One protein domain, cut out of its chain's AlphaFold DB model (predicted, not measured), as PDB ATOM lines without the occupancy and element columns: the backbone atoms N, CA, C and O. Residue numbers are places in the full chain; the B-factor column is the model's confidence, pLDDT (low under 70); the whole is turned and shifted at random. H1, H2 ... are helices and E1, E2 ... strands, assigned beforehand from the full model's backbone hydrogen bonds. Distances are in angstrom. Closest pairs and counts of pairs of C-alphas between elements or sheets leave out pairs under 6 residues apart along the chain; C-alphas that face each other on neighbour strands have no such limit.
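This is residues 429 to 480 of the 487 residues of the protein "Baseplate_J domain-containing protein" of Clostridiaceae bacterium AF42-6 (UniProt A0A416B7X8). Picture a ribbon of two antiparallel strands, E1 and E2, with helix H1 packed over one face of it, mostly on E1, and helix H2 at the end where E1 ends and E2 begins. The printed part has 52 residues, with two named helices and two named strands in the order H1, E1, H2, E2; the sheet's order is E1 - E2. The class is mixed, helices and strands. The whole is only just compact, close to loose, with a radius of gyration of the C-alphas of 11.9 A, and spans 33 by 23 by 13 A.

Look first at H1, residues 434 to 442, and E1, residues 449 to 456: their closest C-alphas, those of Glu 438 and Val 452, are 5.3 A apart. H2, residues 457 to 464, follows E1 by a tight link and is apart from H1. E2, residues 473 to 479, is antiparallel to E1, with 162 degrees between their directions; find N 453 and O 476 at 2.9 A and N 455 and O 474 at 2.8 A, within hydrogen-bond range. The closest C-alphas of H2 and E2, those of Gly 457 and Val 473, are 5.1 A apart. Every O i to N i+4 pair is within hydrogen-bond range in H1 and H2.

Find C-alpha 434 at (-19.535, -40.289, 0.332); from there H1 runs 12.2 A to residue 442. E1 runs 20.3 A from residue 449 to C-alpha 456 at (-27.857, -40.050, -2.302). H2 covers 10.3 A from residue 457 to 464. E2 runs 18.8 A from residue 473 to C-alpha 479 at (-23.733, -54.802, 11.497).

The C-alphas farthest apart, those of Gly 446 and Arg 465, stand 33.8 A from each other. The printed part has no cut, and no link is long. No printed residue is under 70 in pLDDT.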
ATOM      1  N   ASN A 429     -12.479 -35.713  10.249       71.81
ATOM      2  CA  ASN A 429     -13.464 -35.372  11.287       71.81
ATOM      3  C   ASN A 429     -14.751 -34.744  10.720       71.81
ATOM      4  O   ASN A 429     -15.573 -34.215  11.468       71.81
ATOM      5  N   ARG A 430     -14.916 -34.717   9.392       83.75
ATOM      6  CA  ARG A 430     -16.072 -34.111   8.716       83.75
ATOM      7  C   ARG A 430     -16.604 -35.041   7.637       83.75
ATOM      8  O   ARG A 430     -15.828 -35.571   6.856       83.75
ATOM      9  N   MET A 431     -17.927 -35.171   7.570       86.75
ATOM     10  CA  MET A 431     -18.624 -35.918   6.524       86.75
ATOM     11  C   MET A 431     -18.987 -34.970   5.375       86.75
ATOM     12  O   MET A 431     -20.003 -34.283   5.454       86.75
ATOM     13  N   ALA A 432     -18.137 -34.865   4.349       87.44
ATOM     14  CA  ALA A 432     -18.388 -34.000   3.187       87.44
ATOM     15  C   ALA A 432     -18.535 -34.790   1.877       87.44
ATOM     16  O   ALA A 432     -19.310 -34.407   1.003       87.44
ATOM     17  N   SER A 433     -17.807 -35.893   1.742       88.31
ATOM     18  CA  SER A 433     -17.878 -36.835   0.627       88.31
ATOM     19  C   SER A 433     -18.533 -38.151   1.052       88.31
ATOM     20  O   SER A 433     -18.582 -38.476   2.237       88.31
ATOM     21  N   GLN A 434     -18.992 -38.948   0.082       88.00
ATOM     22  CA  GLN A 434     -19.535 -40.289   0.332       88.00
ATOM     23  C   GLN A 434     -18.566 -41.156   1.158       88.00
ATOM     24  O   GLN A 434     -18.968 -41.775   2.139       88.00
ATOM     25  N   THR A 435     -17.278 -41.138   0.804       88.62
ATOM     26  CA  THR A 435     -16.223 -41.880   1.508       88.62
ATOM     27  C   THR A 435     -16.040 -41.403   2.949       88.62
ATOM     28  O   THR A 435     -15.736 -42.215   3.824       88.62
ATOM     29  N   ASP A 436     -16.264 -40.115   3.224       88.81
ATOM     30  CA  ASP A 436     -16.193 -39.590   4.589       88.81
ATOM     31  C   ASP A 436     -17.326 -40.153   5.452       88.81
ATOM     32  O   ASP A 436     -17.076 -40.596   6.571       88.81
ATOM     33  N   TYR A 437     -18.559 -40.178   4.924       91.38
ATOM     34  CA  TYR A 437     -19.698 -40.800   5.606       91.38
ATOM     35  C   TYR A 437     -19.431 -42.285   5.875       91.38
ATOM     36  O   TYR A 437     -19.621 -42.741   6.999       91.38
ATOM     37  N   GLU A 438     -18.952 -43.032   4.877       92.00
ATOM     38  CA  GLU A 438     -18.644 -44.460   5.034       92.00
ATOM     39  C   GLU A 438     -17.569 -44.697   6.100       92.00
ATOM     40  O   GLU A 438     -17.740 -45.558   6.962       92.00
ATOM     41  N   THR A 439     -16.491 -43.908   6.089       89.69
ATOM     42  CA  THR A 439     -15.375 -44.049   7.038       89.69
ATOM     43  C   THR A 439     -15.801 -43.713   8.464       89.69
ATOM     44  O   THR A 439     -15.563 -44.507   9.374       89.69
ATOM     45  N   ILE A 440     -16.455 -42.565   8.661       91.06
ATOM     46  CA  ILE A 440     -16.844 -42.075   9.989       91.06
ATOM     47  C   ILE A 440     -17.930 -42.967  10.593       91.06
ATOM     48  O   ILE A 440     -17.807 -43.382  11.742       91.06
ATOM     49  N   VAL A 441     -18.962 -43.327   9.821       92.94
ATOM     50  CA  VAL A 441     -20.031 -44.208  10.319       92.94
ATOM     51  C   VAL A 441     -19.486 -45.601  10.624       92.94
ATOM     52  O   VAL A 441     -19.854 -46.175  11.646       92.94
ATOM     53  N   LYS A 442     -18.564 -46.138   9.814       92.25
ATOM     54  CA  LYS A 442     -17.947 -47.446  10.092       92.25
ATOM     55  C   LYS A 442     -17.132 -47.452  11.386       92.25
ATOM     56  O   LYS A 442     -17.046 -48.493  12.027       92.25
ATOM     57  N   GLN A 443     -16.575 -46.307  11.779       91.06
ATOM     58  CA  GLN A 443     -15.807 -46.115  13.014       91.06
ATOM     59  C   GLN A 443     -16.666 -45.664  14.206       91.06
ATOM     60  O   GLN A 443     -16.108 -45.233  15.214       91.06
ATOM     61  N   THR A 444     -18.004 -45.749  14.119       92.38
ATOM     62  CA  THR A 444     -18.895 -45.364  15.225       92.38
ATOM     63  C   THR A 444     -18.467 -46.073  16.520       92.38
ATOM     64  O   THR A 444     -18.443 -47.312  16.531       92.38
ATOM     65  N   PRO A 445     -18.120 -45.326  17.589       93.00
ATOM     66  CA  PRO A 445     -17.581 -45.893  18.821       93.00
ATOM     67  C   PRO A 445     -18.458 -47.000  19.396       93.00
ATOM     68  O   PRO A 445     -19.680 -46.868  19.452       93.00
ATOM     69  N   GLY A 446     -17.828 -48.093  19.818       92.19
ATOM     70  CA  GLY A 446     -18.489 -49.180  20.530       92.19
ATOM     71  C   GLY A 446     -19.310 -50.134  19.673       92.19
ATOM     72  O   GLY A 446     -19.576 -51.232  20.140       92.19
ATOM     73  N   LEU A 447     -19.666 -49.791  18.433       92.50
ATOM     74  CA  LEU A 447     -20.415 -50.679  17.535       92.50
ATOM     75  C   LEU A 447     -19.488 -51.539  16.671       92.50
ATOM     76  O   LEU A 447     -18.379 -51.131  16.323       92.50
ATOM     77  N   MET A 448     -19.972 -52.717  16.276       92.94
ATOM     78  CA  MET A 448     -19.309 -53.574  15.291       92.94
ATOM     79  C   MET A 448     -19.981 -53.460  13.923       92.94
ATOM     80  O   MET A 448     -21.065 -53.997  13.692       92.94
ATOM     81  N   ILE A 449     -19.328 -52.766  12.992       92.94
ATOM     82  CA  ILE A 449     -19.885 -52.482  11.665       92.94
ATOM     83  C   ILE A 449     -19.029 -53.140  10.578       92.94
ATOM     84  O   ILE A 449     -17.856 -52.810  10.395       92.94
ATOM     85  N   ASP A 450     -19.635 -54.054   9.819       91.69
ATOM     86  CA  ASP A 450     -18.973 -54.790   8.735       91.69
ATOM     87  C   ASP A 450     -18.878 -53.931   7.465       91.69
ATOM     88  O   ASP A 450     -17.794 -53.685   6.917       91.69
ATOM     89  N   LEU A 451     -20.024 -53.394   7.036       92.88
ATOM     90  CA  LEU A 451     -20.152 -52.615   5.809       92.88
ATOM     91  C   LEU A 451     -20.990 -51.359   6.040       92.88
ATOM     92  O   LEU A 451     -22.027 -51.395   6.699       92.88
ATOM     93  N   VAL A 452     -20.552 -50.260   5.433       95.00
ATOM     94  CA  VAL A 452     -21.331 -49.029   5.309       95.00
ATOM     95  C   VAL A 452     -21.387 -48.675   3.839       95.00
ATOM     96  O   VAL A 452     -20.358 -48.691   3.166       95.00
ATOM     97  N   GLN A 453     -22.581 -48.363   3.353       94.19
ATOM     98  CA  GLN A 453     -22.783 -47.851   2.010       94.19
ATOM     99  C   GLN A 453     -23.654 -46.606   2.069       94.19
ATOM    100  O   GLN A 453     -24.691 -46.579   2.733       94.19
ATOM    101  N   VAL A 454     -23.223 -45.569   1.366       93.81
ATOM    102  CA  VAL A 454     -23.894 -44.272   1.383       93.81
ATOM    103  C   VAL A 454     -24.525 -44.027   0.021       93.81
ATOM    104  O   VAL A 454     -23.874 -44.155  -1.013       93.81
ATOM    105  N   ILE A 455     -25.815 -43.699   0.023       91.12
ATOM    106  CA  ILE A 455     -26.630 -43.523  -1.179       91.12
ATOM    107  C   ILE A 455     -27.257 -42.122  -1.134       91.12
ATOM    108  O   ILE A 455     -27.888 -41.768  -0.131       91.12
ATOM    109  N   PRO A 456     -27.132 -41.312  -2.202       90.75
ATOM    110  CA  PRO A 456     -27.857 -40.050  -2.302       90.75
ATOM    111  C   PRO A 456     -29.370 -40.268  -2.171       90.75
ATOM    112  O   PRO A 456     -29.940 -41.161  -2.802       90.75
ATOM    113  N   GLY A 457     -30.055 -39.433  -1.389       88.81
ATOM    114  CA  GLY A 457     -31.471 -39.620  -1.055       88.81
ATOM    115  C   GLY A 457     -32.385 -39.697  -2.276       88.81
ATOM    116  O   GLY A 457     -33.293 -40.526  -2.310       88.81
ATOM    117  N   LYS A 458     -32.098 -38.915  -3.321       89.06
ATOM    118  CA  LYS A 458     -32.820 -38.968  -4.601       89.06
ATOM    119  C   LYS A 458     -32.688 -40.326  -5.298       89.06
ATOM    120  O   LYS A 458     -33.686 -40.851  -5.787       89.06
ATOM    121  N   GLU A 459     -31.492 -40.912  -5.322       88.94
ATOM    122  CA  GLU A 459     -31.253 -42.232  -5.923       88.94
ATOM    123  C   GLU A 459     -31.946 -43.333  -5.118       88.94
ATOM    124  O   GLU A 459     -32.666 -44.156  -5.686       88.94
ATOM    125  N   TYR A 460     -31.829 -43.283  -3.787       89.06
ATOM    126  CA  TYR A 460     -32.541 -44.192  -2.891       89.06
ATOM    127  C   TYR A 460     -34.067 -44.093  -3.074       89.06
ATOM    128  O   TYR A 460     -34.768 -45.103  -3.158       89.06
ATOM    129  N   GLY A 461     -34.591 -42.869  -3.199       88.38
ATOM    130  CA  GLY A 461     -36.002 -42.600  -3.466       88.38
ATOM    131  C   GLY A 461     -36.490 -43.222  -4.777       88.38
ATOM    132  O   GLY A 461     -37.563 -43.827  -4.801       88.38
ATOM    133  N   VAL A 462     -35.685 -43.163  -5.845       89.75
ATOM    134  CA  VAL A 462     -35.989 -43.833  -7.123       89.75
ATOM    135  C   VAL A 462     -36.027 -45.357  -6.958       89.75
ATOM    136  O   VAL A 462     -36.975 -45.987  -7.428       89.75
ATOM    137  N   MET A 463     -35.054 -45.947  -6.257       88.81
ATOM    138  CA  MET A 463     -34.986 -47.402  -6.037       88.81
ATOM    139  C   MET A 463     -36.171 -47.934  -5.215       88.81
ATOM    140  O   MET A 463     -36.717 -48.991  -5.529       88.81
ATOM    141  N   HIS A 464     -36.612 -47.180  -4.203       88.00
ATOM    142  CA  HIS A 464     -37.660 -47.602  -3.264       88.00
ATOM    143  C   HIS A 464     -39.026 -46.935  -3.492       88.00
ATOM    144  O   HIS A 464     -39.937 -47.117  -2.684       88.00
ATOM    145  N   ARG A 465     -39.196 -46.187  -4.593       89.44
ATOM    146  CA  ARG A 465     -40.424 -45.437  -4.939       89.44
ATOM    147  C   ARG A 465     -40.888 -44.486  -3.823       89.44
ATOM    148  O   ARG A 465     -42.081 -44.374  -3.545       89.44
ATOM    149  N   GLN A 466     -39.942 -43.798  -3.190       87.88
ATOM    150  CA  GLN A 466     -40.177 -42.798  -2.145       87.88
ATOM    151  C   GLN A 466     -39.806 -41.399  -2.652       87.88
ATOM    152  O   GLN A 466     -38.839 -41.240  -3.393       87.88
ATOM    153  N   ASN A 467     -40.552 -40.369  -2.240       87.31
ATOM    154  CA  ASN A 467     -40.207 -38.981  -2.551       87.31
ATOM    155  C   ASN A 467     -39.181 -38.465  -1.527       87.31
ATOM    156  O   ASN A 467     -39.559 -38.121  -0.409       87.31
ATOM    157  N   ARG A 468     -37.899 -38.457  -1.903       88.00
ATOM    158  CA  ARG A 468     -36.773 -38.011  -1.064       88.00
ATOM    159  C   ARG A 468     -36.039 -36.833  -1.695       88.00
ATOM    160  O   ARG A 468     -36.065 -36.658  -2.914       88.00
ATOM    161  N   SER A 469     -35.416 -36.008  -0.857       85.94
ATOM    162  CA  SER A 469     -34.787 -34.752  -1.296       85.94
ATOM    163  C   SER A 469     -33.342 -34.944  -1.777       85.94
ATOM    164  O   SER A 469     -32.696 -35.937  -1.453       85.94
ATOM    165  N   GLU A 470     -32.808 -33.975  -2.531       83.12
ATOM    166  CA  GLU A 470     -31.395 -33.970  -2.962       83.12
ATOM    167  C   GLU A 470     -30.407 -33.732  -1.814       83.12
ATOM    168  O   GLU A 470     -29.261 -34.156  -1.904       83.12
ATOM    169  N   ASN A 471     -30.856 -33.106  -0.724       87.00
ATOM    170  CA  ASN A 471     -30.026 -32.821   0.451       87.00
ATOM    171  C   ASN A 471     -30.081 -33.942   1.499       87.00
ATOM    172  O   ASN A 471     -29.573 -33.787   2.606       87.00
ATOM    173  N   GLU A 472     -30.747 -35.049   1.179       89.81
ATOM    174  CA  GLU A 472     -30.851 -36.202   2.055       89.81
ATOM    175  C   GLU A 472     -29.754 -37.210   1.713       89.81
ATOM    176  O   GLU A 472     -29.517 -37.520   0.546       89.81
ATOM    177  N   VAL A 473     -29.098 -37.738   2.742       90.44
ATOM    178  CA  VAL A 473     -28.088 -38.789   2.616       90.44
ATOM    179  C   VAL A 473     -28.622 -40.018   3.334       90.44
ATOM    180  O   VAL A 473     -28.972 -39.945   4.512       90.44
ATOM    181  N   VAL A 474     -28.708 -41.142   2.624       92.19
ATOM    182  CA  VAL A 474     -29.142 -42.417   3.198       92.19
ATOM    183  C   VAL A 474     -27.913 -43.268   3.443       92.19
ATOM    184  O   VAL A 474     -27.169 -43.577   2.516       92.19
ATOM    185  N   VAL A 475     -27.702 -43.648   4.699       93.69
ATOM    186  CA  VAL A 475     -26.604 -44.528   5.090       93.69
ATOM    187  C   VAL A 475     -27.178 -45.901   5.401       93.69
ATOM    188  O   VAL A 475     -28.014 -46.046   6.291       93.69
ATOM    189  N   VAL A 476     -26.740 -46.903   4.648       93.31
ATOM    190  CA  VAL A 476     -27.077 -48.305   4.875       93.31
ATOM    191  C   VAL A 476     -25.920 -48.934   5.633       93.31
ATOM    192  O   VAL A 476     -24.784 -48.943   5.157       93.31
ATOM    193  N   VAL A 477     -26.211 -49.443   6.826       93.94
ATOM    194  CA  VAL A 477     -25.222 -50.054   7.713       93.94
ATOM    195  C   VAL A 477     -25.537 -51.534   7.838       93.94
ATOM    196  O   VAL A 477     -26.666 -51.910   8.152       93.94
ATOM    197  N   LYS A 478     -24.532 -52.371   7.598       92.44
ATOM    198  CA  LYS A 478     -24.579 -53.798   7.890       92.44
ATOM    199  C   LYS A 478     -23.785 -54.040   9.179       92.44
ATOM    200  O   LYS A 478     -22.557 -53.873   9.153       92.44
ATOM    201  N   PRO A 479     -24.444 -54.406  10.292       89.31
ATOM    202  CA  PRO A 479     -23.733 -54.802  11.497       89.31
ATOM    203  C   PRO A 479     -22.918 -56.064  11.218       89.31
ATOM    204  O   PRO A 479     -23.227 -56.847  10.313       89.31
ATOM    205  N   TRP A 480     -21.844 -56.240  11.971       87.94
ATOM    206  CA  TRP A 480     -21.101 -57.487  11.939       87.94
ATOM    207  C   TRP A 480     -21.897 -58.597  12.641       87.94
ATOM    208  O   TRP A 480     -22.550 -58.346  13.648       87.94
TER     209      TRP A 480